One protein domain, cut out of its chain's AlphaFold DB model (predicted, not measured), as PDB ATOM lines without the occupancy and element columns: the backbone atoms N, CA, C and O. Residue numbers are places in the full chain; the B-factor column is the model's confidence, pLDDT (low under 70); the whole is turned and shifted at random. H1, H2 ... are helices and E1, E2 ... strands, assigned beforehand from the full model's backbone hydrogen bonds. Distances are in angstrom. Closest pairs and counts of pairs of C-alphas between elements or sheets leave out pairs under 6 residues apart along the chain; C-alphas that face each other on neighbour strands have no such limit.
ATOM      1  N   ILE A 290     -45.016 -10.084 -10.403       78.62
ATOM      2  CA  ILE A 290     -44.137  -9.063 -10.967       78.62
ATOM      3  C   ILE A 290     -43.599  -9.555 -12.304       78.62
ATOM      4  O   ILE A 290     -42.824 -10.512 -12.397       78.62
ATOM      5  N   TRP A 291     -43.980  -8.826 -13.342       86.06
ATOM      6  CA  TRP A 291     -43.467  -8.980 -14.691       86.06
ATOM      7  C   TRP A 291     -42.339  -7.976 -14.919       86.06
ATOM      8  O   TRP A 291     -42.508  -6.784 -14.654       86.06
ATOM      9  N   ALA A 292     -41.205  -8.464 -15.415       87.94
ATOM     10  CA  ALA A 292     -40.104  -7.627 -15.869       87.94
ATOM     11  C   ALA A 292     -39.913  -7.766 -17.380       87.94
ATOM     12  O   ALA A 292     -40.354  -8.734 -18.003       87.94
ATOM     13  N   PHE A 293     -39.251  -6.774 -17.961       89.31
ATOM     14  CA  PHE A 293     -39.075  -6.609 -19.393       89.31
ATOM     15  C   PHE A 293     -37.628  -6.308 -19.707       89.31
ATOM     16  O   PHE A 293     -37.074  -5.326 -19.217       89.31
ATOM     17  N   ASP A 294     -37.043  -7.116 -20.574       89.88
ATOM     18  CA  ASP A 294     -35.707  -6.888 -21.089       89.88
ATOM     19  C   ASP A 294     -35.791  -5.996 -22.327       89.88
ATOM     20  O   ASP A 294     -36.416  -6.342 -23.336       89.88
ATOM     21  N   VAL A 295     -35.162  -4.828 -22.231       88.88
ATOM     22  CA  VAL A 295     -35.174  -3.793 -23.262       88.88
ATOM     23  C   VAL A 295     -33.769  -3.655 -23.856       88.88
ATOM     24  O   VAL A 295     -32.833  -3.286 -23.137       88.88
ATOM     25  N   PRO A 296     -33.581  -3.954 -25.154       86.62
ATOM     26  CA  PRO A 296     -32.283  -3.843 -25.810       86.62
ATOM     27  C   PRO A 296     -31.971  -2.397 -26.235       86.62
ATOM     28  O   PRO A 296     -32.713  -1.771 -26.992       86.62
ATOM     29  N   PHE A 297     -30.810  -1.894 -25.820       84.25
ATOM     30  CA  PHE A 297     -30.210  -0.631 -26.252       84.25
ATOM     31  C   PHE A 297     -28.845  -0.897 -26.904       84.25
ATOM     32  O   PHE A 297     -27.803  -0.886 -26.245       84.25
ATOM     33  N   GLY A 298     -28.840  -1.138 -28.218       79.06
ATOM     34  CA  GLY A 298     -27.620  -1.528 -28.933       79.06
ATOM     35  C   GLY A 298     -27.110  -2.887 -28.445       79.06
ATOM     36  O   GLY A 298     -27.837  -3.872 -28.539       79.06
ATOM     37  N   ASP A 299     -25.892  -2.924 -27.898       79.06
ATOM     38  CA  ASP A 299     -25.272  -4.143 -27.348       79.06
ATOM     39  C   ASP A 299     -25.652  -4.422 -25.876       79.06
ATOM     40  O   ASP A 299     -25.311  -5.476 -25.336       79.06
ATOM     41  N   SER A 300     -26.345  -3.492 -25.213       82.56
ATOM     42  CA  SER A 300     -26.745  -3.608 -23.805       82.56
ATOM     43  C   SER A 300     -28.217  -3.992 -23.678       82.56
ATOM     44  O   SER A 300     -29.050  -3.500 -24.432       82.56
ATOM     45  N   VAL A 301     -28.560  -4.811 -22.684       87.62
ATOM     46  CA  VAL A 301     -29.950  -5.144 -22.333       87.62
ATOM     47  C   VAL A 301     -30.209  -4.686 -20.902       87.62
ATOM     48  O   VAL A 301     -29.423  -4.999 -20.008       87.62
ATOM     49  N   ILE A 302     -31.281  -3.920 -20.693       88.12
ATOM     50  CA  ILE A 302     -31.686  -3.413 -19.376       88.12
ATOM     51  C   ILE A 302     -33.047  -4.008 -19.020       88.12
ATOM     52  O   ILE A 302     -33.982  -3.910 -19.811       88.12
ATOM     53  N   ALA A 303     -33.149  -4.597 -17.830       90.06
ATOM     54  CA  ALA A 303     -34.399  -5.119 -17.298       90.06
ATOM     55  C   ALA A 303     -35.174  -4.013 -16.561       90.06
ATOM     56  O   ALA A 303     -34.636  -3.381 -15.649       90.06
ATOM     57  N   TYR A 304     -36.435  -3.809 -16.935       87.75
ATOM     58  CA  TYR A 304     -37.369  -2.896 -16.280       87.75
ATOM     59  C   TYR A 304     -38.553  -3.649 -15.681       87.75
ATOM     60  O   TYR A 304     -39.002  -4.647 -16.229       87.75
ATOM     61  N   ASP A 305     -39.100  -3.130 -14.593       85.88
ATOM     62  CA  ASP A 305     -40.366  -3.548 -13.997       85.88
ATOM     63  C   ASP A 305     -41.206  -2.292 -13.669       85.88
ATOM     64  O   ASP A 305     -40.670  -1.176 -13.665       85.88
ATOM     65  N   PRO A 306     -42.516  -2.419 -13.386       82.44
ATOM     66  CA  PRO A 306     -43.366  -1.266 -13.079       82.44
ATOM     67  C   PRO A 306     -42.892  -0.390 -11.907       82.44
ATOM     68  O   PRO A 306     -43.265   0.779 -11.836       82.44
ATOM     69  N   SER A 307     -42.097  -0.931 -10.979       77.75
ATOM     70  CA  SER A 307     -41.601  -0.212  -9.801       77.75
ATOM     71  C   SER A 307     -40.322   0.581 -10.073       77.75
ATOM     72  O   SER A 307     -40.088   1.610  -9.436       77.75
ATOM     73  N   ASN A 308     -39.496   0.124 -11.019       85.94
ATOM     74  CA  ASN A 308     -38.203   0.728 -11.337       85.94
ATOM     75  C   ASN A 308     -38.209   1.545 -12.648       85.94
ATOM     76  O   ASN A 308     -37.269   2.305 -12.908       85.94
ATOM     77  N   PHE A 309     -39.262   1.420 -13.462       86.75
ATOM     78  CA  PHE A 309     -39.385   2.109 -14.740       86.75
ATOM     79  C   PHE A 309     -39.804   3.574 -14.576       86.75
ATOM     80  O   PHE A 309     -40.778   3.908 -13.906       86.75
ATOM     81  N   THR A 310     -39.104   4.465 -15.279       88.00
ATOM     82  CA  THR A 310     -39.589   5.817 -15.571       88.00
ATOM     83  C   THR A 310     -39.247   6.160 -17.013       88.00
ATOM     84  O   THR A 310     -38.144   5.852 -17.478       88.00
ATOM     85  N   LEU A 311     -40.162   6.844 -17.708       87.56
ATOM     86  CA  LEU A 311     -39.948   7.254 -19.097       87.56
ATOM     87  C   LEU A 311     -38.635   8.039 -19.248       87.56
ATOM     88  O   LEU A 311     -37.865   7.794 -20.172       87.56
ATOM     89  N   GLN A 312     -38.334   8.926 -18.297       86.69
ATOM     90  CA  GLN A 312     -37.102   9.712 -18.304       86.69
ATOM     91  C   GLN A 312     -35.839   8.841 -18.177       86.69
ATOM     92  O   GLN A 312     -34.930   8.989 -18.990       86.69
ATOM     93  N   SER A 313     -35.796   7.909 -17.216       86.75
ATOM     94  CA  SER A 313     -34.653   6.993 -17.035       86.75
ATOM     95  C   SER A 313     -34.441   6.097 -18.260       86.75
ATOM     96  O   SER A 313     -33.309   5.843 -18.669       86.75
ATOM     97  N   CYS A 314     -35.526   5.657 -18.903       87.38
ATOM     98  CA  CYS A 314     -35.439   4.906 -20.153       87.38
ATOM     99  C   CYS A 314     -34.851   5.760 -21.289       87.38
ATOM    100  O   CYS A 314     -33.918   5.336 -21.974       87.38
ATOM    101  N   LEU A 315     -35.339   6.994 -21.454       86.06
ATOM    102  CA  LEU A 315     -34.886   7.899 -22.511       86.06
ATOM    103  C   LEU A 315     -33.412   8.299 -22.363       86.06
ATOM    104  O   LEU A 315     -32.722   8.440 -23.373       86.06
ATOM    105  N   GLU A 316     -32.892   8.418 -21.142       83.31
ATOM    106  CA  GLU A 316     -31.464   8.668 -20.897       83.31
ATOM    107  C   GLU A 316     -30.570   7.571 -21.509       83.31
ATOM    108  O   GLU A 316     -29.513   7.877 -22.064       83.31
ATOM    109  N   ASN A 317     -31.034   6.316 -21.525       76.88
ATOM    110  CA  ASN A 317     -30.323   5.199 -22.156       76.88
ATOM    111  C   ASN A 317     -30.481   5.164 -23.690       76.88
ATOM    112  O   ASN A 317     -29.634   4.606 -24.390       76.88
ATOM    113  N   THR A 318     -31.518   5.809 -24.244       71.06
ATOM    114  CA  THR A 318     -31.744   5.886 -25.704       71.06
ATOM    115  C   THR A 318     -30.882   6.911 -26.437       71.06
ATOM    116  O   THR A 318     -30.797   6.869 -27.667       71.06
ATOM    117  N   VAL A 319     -30.183   7.799 -25.716       62.88
ATOM    118  CA  VAL A 319     -29.316   8.833 -26.319       62.88
ATOM    119  C   VAL A 319     -28.187   8.208 -27.162       62.88
ATOM    120  O   VAL A 319     -27.687   8.844 -28.087       62.88
ATOM    121  N   ALA A 320     -27.841   6.938 -26.913       54.72
ATOM    122  CA  ALA A 320     -26.886   6.165 -27.709       54.72
ATOM    123  C   ALA A 320     -27.504   5.374 -28.888       54.72
ATOM    124  O   ALA A 320     -26.769   5.006 -29.803       54.72
ATOM    125  N   SER A 321     -28.818   5.098 -28.893       55.84
ATOM    126  CA  SER A 321     -29.471   4.162 -29.831       55.84
ATOM    127  C   SER A 321     -30.391   4.816 -30.872       55.84
ATOM    128  O   SER A 321     -30.745   4.170 -31.856       55.84
ATOM    129  N   GLY A 322     -30.783   6.083 -30.690       59.00
ATOM    130  CA  GLY A 322     -31.580   6.843 -31.665       59.00
ATOM    131  C   GLY A 322     -33.024   6.356 -31.864       59.00
ATOM    132  O   GLY A 322     -33.714   6.877 -32.739       59.00
ATOM    133  N   ASN A 323     -33.494   5.388 -31.069       64.12
ATOM    134  CA  ASN A 323     -34.832   4.813 -31.176       64.12
ATOM    135  C   ASN A 323     -35.689   5.204 -29.965       64.12
ATOM    136  O   ASN A 323     -35.717   4.503 -28.957       64.12
ATOM    137  N   SER A 324     -36.362   6.353 -30.041       69.19
ATOM    138  CA  SER A 324     -37.167   6.882 -28.931       69.19
ATOM    139  C   SER A 324     -38.490   6.141 -28.714       69.19
ATOM    140  O   SER A 324     -39.126   6.342 -27.682       69.19
ATOM    141  N   THR A 325     -38.928   5.308 -29.664       82.06
ATOM    142  CA  THR A 325     -40.232   4.628 -29.591       82.06
ATOM    143  C   THR A 325     -40.218   3.441 -28.632       82.06
ATOM    144  O   THR A 325     -41.246   3.141 -28.042       82.06
ATOM    145  N   ILE A 326     -39.058   2.819 -28.381       87.06
ATOM    146  CA  ILE A 326     -38.968   1.662 -27.476       87.06
ATOM    147  C   ILE A 326     -39.368   2.009 -26.040       87.06
ATOM    148  O   ILE A 326     -40.029   1.223 -25.378       87.06
ATOM    149  N   CYS A 327     -39.029   3.209 -25.562       88.06
ATOM    150  CA  CYS A 327     -39.412   3.645 -24.221       88.06
ATOM    151  C   CYS A 327     -40.905   3.969 -24.106       88.06
ATOM    152  O   CYS A 327     -41.463   3.810 -23.026       88.06
ATOM    153  N   GLN A 328     -41.543   4.393 -25.203       88.69
ATOM    154  CA  GLN A 328     -42.997   4.578 -25.256       88.69
ATOM    155  C   GLN A 328     -43.706   3.219 -25.247       88.69
ATOM    156  O   GLN A 328     -44.618   3.023 -24.453       88.69
ATOM    157  N   ASP A 329     -43.209   2.250 -26.022       89.62
ATOM    158  CA  ASP A 329     -43.723   0.874 -26.013       89.62
ATOM    159  C   ASP A 329     -43.606   0.239 -24.609       89.62
ATOM    160  O   ASP A 329     -44.531  -0.425 -24.147       89.62
ATOM    161  N   VAL A 330     -42.495   0.461 -23.893       89.00
ATOM    162  CA  VAL A 330     -42.323  -0.031 -22.509       89.00
ATOM    163  C   VAL A 330     -43.271   0.681 -21.539       89.00
ATOM    164  O   VAL A 330     -43.839   0.033 -20.661       89.00
ATOM    165  N   GLU A 331     -43.484   1.989 -21.698       90.81
ATOM    166  CA  GLU A 331     -44.454   2.739 -20.892       90.81
ATOM    167  C   GLU A 331     -45.881   2.206 -21.090       90.81
ATOM    168  O   GLU A 331     -46.583   1.963 -20.107       90.81
ATOM    169  N   ASP A 332     -46.282   1.931 -22.332       90.38
ATOM    170  CA  ASP A 332     -47.587   1.348 -22.653       90.38
ATOM    171  C   ASP A 332     -47.769  -0.034 -22.015       90.38
ATOM    172  O   ASP A 332     -48.827  -0.327 -21.450       90.38
ATOM    173  N   VAL A 333     -46.725  -0.868 -22.024       90.06
ATOM    174  CA  VAL A 333     -46.736  -2.168 -21.340       90.06
ATOM    175  C   VAL A 333     -46.880  -2.011 -19.834       90.06
ATOM    176  O   VAL A 333     -47.700  -2.703 -19.233       90.06
ATOM    177  N   VAL A 334     -46.122  -1.107 -19.207       88.00
ATOM    178  CA  VAL A 334     -46.206  -0.854 -17.760       88.00
ATOM    179  C   VAL A 334     -47.605  -0.358 -17.380       88.00
ATOM    180  O   VAL A 334     -48.197  -0.849 -16.415       88.00
ATOM    181  N   LEU A 335     -48.180   0.559 -18.163       87.56
ATOM    182  CA  LEU A 335     -49.547   1.046 -17.966       87.56
ATOM    183  C   LEU A 335     -50.595  -0.052 -18.176       87.56
ATOM    184  O   LEU A 335     -51.605  -0.085 -17.468       87.56
ATOM    185  N   TRP A 336     -50.379  -0.944 -19.144       88.38
ATOM    186  CA  TRP A 336     -51.262  -2.075 -19.399       88.38
ATOM    187  C   TRP A 336     -51.189  -3.128 -18.296       88.38
ATOM    188  O   TRP A 336     -52.242  -3.583 -17.851       88.38
ATOM    189  N   LEU A 337     -49.993  -3.473 -17.810       84.31
ATOM    190  CA  LEU A 337     -49.806  -4.378 -16.676       84.31
ATOM    191  C   LEU A 337     -50.548  -3.879 -15.441       84.31
ATOM    192  O   LEU A 337     -51.309  -4.634 -14.845       84.31
ATOM    193  N   ASN A 338     -50.366  -2.600 -15.098       78.06
ATOM    194  CA  ASN A 338     -50.977  -1.990 -13.918       78.06
ATOM    195  C   ASN A 338     -52.513  -1.905 -14.020       78.06
ATOM    196  O   ASN A 338     -53.197  -1.637 -13.039       78.06
ATOM    197  N   ARG A 339     -53.067  -2.095 -15.223       76.56
ATOM    198  CA  ARG A 339     -54.512  -2.098 -15.480       76.56
ATOM    199  C   ARG A 339     -55.093  -3.506 -15.607       76.56
ATOM    200  O   ARG A 339     -56.232  -3.723 -15.209       76.56
ATOM    201  N   THR A 340     -54.363  -4.412 -16.248       77.94
ATOM    202  CA  THR A 340     -54.873  -5.715 -16.709       77.94
ATOM    203  C   THR A 340     -54.427  -6.860 -15.811       77.94
ATOM    204  O   THR A 340     -55.127  -7.870 -15.735       77.94
ATOM    205  N   GLU A 341     -53.292  -6.692 -15.124       72.81
ATOM    206  CA  GLU A 341     -52.728  -7.633 -14.150       72.81
ATOM    207  C   GLU A 341     -52.719  -9.090 -14.647       72.81
ATOM    208  O   GLU A 341     -53.411  -9.941 -14.082       72.81
ATOM    209  N   PRO A 342     -52.002  -9.388 -15.741       76.56
ATOM    210  CA  PRO A 342     -52.011 -10.716 -16.344       76.56
ATOM    211  C   PRO A 342     -51.413 -11.771 -15.405       76.56
ATOM    212  O   PRO A 342     -50.452 -11.498 -14.683       76.56
ATOM    213  N   GLU A 343     -51.957 -12.987 -15.448       69.25
ATOM    214  CA  GLU A 343     -51.490 -14.109 -14.611       69.25
ATOM    215  C   GLU A 343     -50.449 -14.979 -15.306       69.25
ATOM    216  O   GLU A 343     -49.701 -15.715 -14.665       69.25
ATOM    217  N   THR A 344     -50.411 -14.937 -16.636       78.56
ATOM    218  CA  THR A 344     -49.510 -15.787 -17.403       78.56
ATOM    219  C   THR A 344     -48.630 -14.965 -18.315       78.56
ATOM    220  O   THR A 344     -49.046 -13.983 -18.931       78.56
ATOM    221  N   ILE A 345     -47.409 -15.459 -18.504       83.56
ATOM    222  CA  ILE A 345     -46.478 -14.885 -19.471       83.56
ATOM    223  C   ILE A 345     -47.046 -14.931 -20.900       83.56
ATOM    224  O   ILE A 345     -46.654 -14.141 -21.753       83.56
ATOM    225  N   HIS A 346     -47.991 -15.839 -21.172       85.19
ATOM    226  CA  HIS A 346     -48.659 -15.932 -22.465       85.19
ATOM    227  C   HIS A 346     -49.509 -14.693 -22.760       85.19
ATOM    228  O   HIS A 346     -49.400 -14.150 -23.854       85.19
ATOM    229  N   GLU A 347     -50.286 -14.212 -21.787       86.00
ATOM    230  CA  GLU A 347     -51.093 -12.991 -21.926       86.00
ATOM    231  C   GLU A 347     -50.209 -11.761 -22.145       86.00
ATOM    232  O   GLU A 347     -50.480 -10.947 -23.029       86.00
ATOM    233  N   VAL A 348     -49.110 -11.663 -21.390       88.56
ATOM    234  CA  VAL A 348     -48.127 -10.581 -21.537       88.56
ATOM    235  C   VAL A 348     -47.510 -10.603 -22.934       88.56
ATOM    236  O   VAL A 348     -47.511  -9.594 -23.638       88.56
ATOM    237  N   ASN A 349     -47.040 -11.769 -23.378       89.75
ATOM    238  CA  ASN A 349     -46.452 -11.927 -24.705       89.75
ATOM    239  C   ASN A 349     -47.475 -11.689 -25.818       89.75
ATOM    240  O   ASN A 349     -47.122 -11.169 -26.873       89.75
ATOM    241  N   GLN A 350     -48.738 -12.057 -25.617       91.50
ATOM    242  CA  GLN A 350     -49.797 -11.781 -26.578       91.50
ATOM    243  C   GLN A 350     -50.023 -10.275 -26.728       91.50
ATOM    244  O   GLN A 350     -50.121  -9.802 -27.858       91.50
ATOM    245  N   TYR A 351     -50.057  -9.525 -25.622       90.50
ATOM    246  CA  TYR A 351     -50.167  -8.066 -25.658       90.50
ATOM    247  C   TYR A 351     -48.970  -7.426 -26.370       90.50
ATOM    248  O   TYR A 351     -49.162  -6.644 -27.300       90.50
ATOM    249  N   ILE A 352     -47.746  -7.817 -25.998       90.38
ATOM    250  CA  ILE A 352     -46.509  -7.312 -26.615       90.38
ATOM    251  C   ILE A 352     -46.524  -7.549 -28.130       90.38
ATOM    252  O   ILE A 352     -46.333  -6.615 -28.902       90.38
ATOM    253  N   ASN A 353     -46.823  -8.776 -28.564       89.81
ATOM    254  CA  ASN A 353     -46.804  -9.139 -29.983       89.81
ATOM    255  C   ASN A 353     -47.948  -8.514 -30.796       89.81
ATOM    256  O   ASN A 353     -47.817  -8.362 -32.009       89.81
ATOM    257  N   ALA A 354     -49.086  -8.215 -30.166       90.50
ATOM    258  CA  ALA A 354     -50.245  -7.647 -30.852       90.50
ATOM    259  C   ALA A 354     -50.168  -6.119 -30.985       90.50
ATOM    260  O   ALA A 354     -50.669  -5.575 -31.972       90.50
ATOM    261  N   ASN A 355     -49.567  -5.440 -30.004       88.94
ATOM    262  CA  ASN A 355     -49.686  -3.990 -29.864       88.94
ATOM    263  C   ASN A 355     -48.370  -3.229 -30.043       88.94
ATOM    264  O   ASN A 355     -48.425  -2.028 -30.298       88.94
ATOM    265  N   LEU A 356     -47.214  -3.884 -29.914       87.94
ATOM    266  CA  LEU A 356     -45.916  -3.212 -29.929       87.94
ATOM    267  C   LEU A 356     -45.114  -3.566 -31.177       87.94
ATOM    268  O   LEU A 356     -45.272  -4.632 -31.774       87.94
ATOM    269  N   THR A 357     -44.221  -2.656 -31.559       81.94
ATOM    270  CA  THR A 357     -43.319  -2.853 -32.706       81.94
ATOM    271  C   THR A 357     -41.877  -3.107 -32.279       81.94
ATOM    272  O   THR A 357     -41.083  -3.632 -33.064       81.94
ATOM    273  N   SER A 358     -41.534  -2.766 -31.036       82.69
ATOM    274  CA  SER A 358     -40.197  -2.944 -30.480       82.69
ATOM    275  C   SER A 358     -39.939  -4.373 -29.996       82.69
ATOM    276  O   SER A 358     -40.828  -5.061 -29.502       82.69
ATOM    277  N   ASN A 359     -38.680  -4.810 -30.096       83.88
ATOM    278  CA  ASN A 359     -38.232  -6.114 -29.610       83.88
ATOM    279  C   ASN A 359     -38.068  -6.084 -28.079       83.88
ATOM    280  O   ASN A 359     -36.977  -5.810 -27.583       83.88
ATOM    281  N   ILE A 360     -39.163  -6.311 -27.353       86.38
ATOM    282  CA  ILE A 360     -39.214  -6.371 -25.887       86.38
ATOM    283  C   ILE A 360     -39.538  -7.811 -25.490       86.38
ATOM    284  O   ILE A 360     -40.514  -8.378 -25.981       86.38
ATOM    285  N   SER A 361     -38.753  -8.401 -24.589       88.00
ATOM    286  CA  SER A 361     -39.067  -9.719 -24.027       88.00
ATOM    287  C   SER A 361     -39.476  -9.594 -22.570       88.00
ATOM    288  O   SER A 361     -38.712  -9.099 -21.745       88.00
ATOM    289  N   ALA A 362     -40.678 -10.068 -22.251       89.19
ATOM    290  CA  ALA A 362     -41.133 -10.177 -20.878       89.19
ATOM    291  C   ALA A 362     -40.634 -11.473 -20.237       89.19
ATOM    292  O   ALA A 362     -40.565 -12.523 -20.884       89.19
ATOM    293  N   HIS A 363     -40.359 -11.421 -18.941       86.44
ATOM    294  CA  HIS A 363     -40.124 -12.596 -18.120       86.44
ATOM    295  C   HIS A 363     -40.763 -12.422 -16.739       86.44
ATOM    296  O   HIS A 363     -41.023 -11.316 -16.265       86.44
ATOM    297  N   HIS A 364     -41.048 -13.547 -16.090       83.81
ATOM    298  CA  HIS A 364     -41.547 -13.545 -14.721       83.81
ATOM    299  C   HIS A 364     -40.396 -13.203 -13.768       83.81
ATOM    300  O   HIS A 364     -39.434 -13.970 -13.666       83.81
ATOM    301  N   SER A 365     -40.482 -12.058 -13.090       78.31
ATOM    302  CA  SER A 365     -39.419 -11.559 -12.208       78.31
ATOM    303  C   SER A 365     -39.552 -12.071 -10.777       78.31
ATOM    304  O   SER A 365     -38.550 -12.180 -10.071       78.31
ATOM    305  N   GLY A 366     -40.770 -12.374 -10.329       73.88
ATOM    306  CA  GLY A 366     -41.025 -12.837  -8.970       73.88
ATOM    307  C   GLY A 366     -42.456 -12.587  -8.519       73.88
ATOM    308  O   GLY A 366     -43.276 -12.052  -9.258       73.88
ATOM    309  N   GLU A 367     -42.736 -12.970  -7.279       72.31
ATOM    310  CA  GLU A 367     -44.033 -12.785  -6.631       72.31
ATOM    311  C   GLU A 367     -43.817 -11.995  -5.343       72.31
ATOM    312  O   GLU A 367     -42.920 -12.308  -4.551       72.31
ATOM    313  N   THR A 368     -44.632 -10.969  -5.125       68.50
ATOM    314  CA  THR A 368     -44.675 -10.258  -3.848       68.50
ATOM    315  C   THR A 368     -45.851 -10.756  -3.039       68.50
ATOM    316  O   THR A 368     -47.005 -10.542  -3.397       68.50
ATOM    317  N   CYS A 369     -45.551 -11.413  -1.925       67.31
ATOM    318  CA  CYS A 369     -46.558 -11.759  -0.939       67.31
ATOM    319  C   CYS A 369     -46.940 -10.522  -0.128       67.31
ATOM    320  O   CYS A 369     -46.067  -9.712   0.214       67.31
ATOM    321  N   LEU A 370     -48.204 -10.432   0.289       55.88
ATOM    322  CA  LEU A 370     -48.658  -9.440   1.264       55.88
ATOM    323  C   LEU A 370     -48.153  -9.779   2.682       55.88
ATOM    324  O   LEU A 370     -48.918 -10.041   3.607       55.88
TER     325      LEU A 370
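What this domain is: This is residues 290 to 370 of the 482 residues of an uncharacterized protein of Aspergillus sclerotiicarbonarius (strain CBS 121057 / IBT 28362) (UniProt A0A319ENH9). A small antiparallel sheet of three strands has the long helix H2 over its inner strand E1, running along it. H1 and H3 stand on the two sides of H2 and only graze the sheet, H1 by E1 and E2, H3 mainly by E3, while the last residues of E3 run on past the start of E1. The printed part has 81 residues with three named helices and three named strands, in the order E1 E2 H1 H2 H3 E3; across the sheet the order is E2, E1, E3. The class is mixed, helices and strands. The whole is compact, with a radius of gyration of the C-alphas of 12.3 A and spans of 38 by 28 by 21 A.

How they stand to each other: E1, residues 290 to 297, and E2, residues 300 to 304, form an antiparallel hairpin, their directions at 155 degrees; N 295 and O 302 are 2.8 A apart, within hydrogen-bond range. E3, residues 361 to 369, is the other edge strand and is antiparallel to E1 at 148 degrees, with N 363 and O 292 at 2.8 A. H1, residues 311 to 318, only grazes the sheet with its residues 314 to 318. H2, residues 325 to 340, is on the sheet at a height of 10.4 A, over E1 and along the strands, at 4 degrees to E1 on the local plane. H1 and H2 form a helical hairpin and touch, H2 with residues 327 to 331 alone; the closest C-alphas, of Cys 314 and Cys 327, are 5.8 A apart. They run opposite ways at a shallow tilt of 34 degrees, only just short of steep. H3, residues 345 to 355, only grazes the sheet with its residues 345 to 353; its closest C-alphas to E3 are those of Asn 349 and Ala 362, 6.8 A apart. H3 is close to H2 but not clearly touching, with the closest C-alphas, of Val 333 and Ile 352, 7.4 A apart; they run opposite ways at a steep tilt of 50 degrees. H1 and H3 are apart. In H2 and H3 every O i to N i+4 pair is within hydrogen-bond range, in H1 3 of 4.

Where its parts are: E1 begins at C-alpha 290 (-44.137, -9.063, -10.967) and is 22.3 A long; E2 measures 13.0 A and H1 10.6 A. H2 begins at C-alpha 325 (-40.232, 4.628, -29.591) and is 22.1 A long; H3 measures 15.4 A. E3, 24.4 A long, ends at C-alpha 369 (-46.558, -11.759, -0.939).

The domain as a whole: The two C-alphas farthest apart, of Gly 322 and Leu 370, are 40.5 A apart. The printed part has no cut, and no link is long. Mean pLDDT of the printed part is 82.2; residues 319 to 324, 343 and 368 to 370 are under 70.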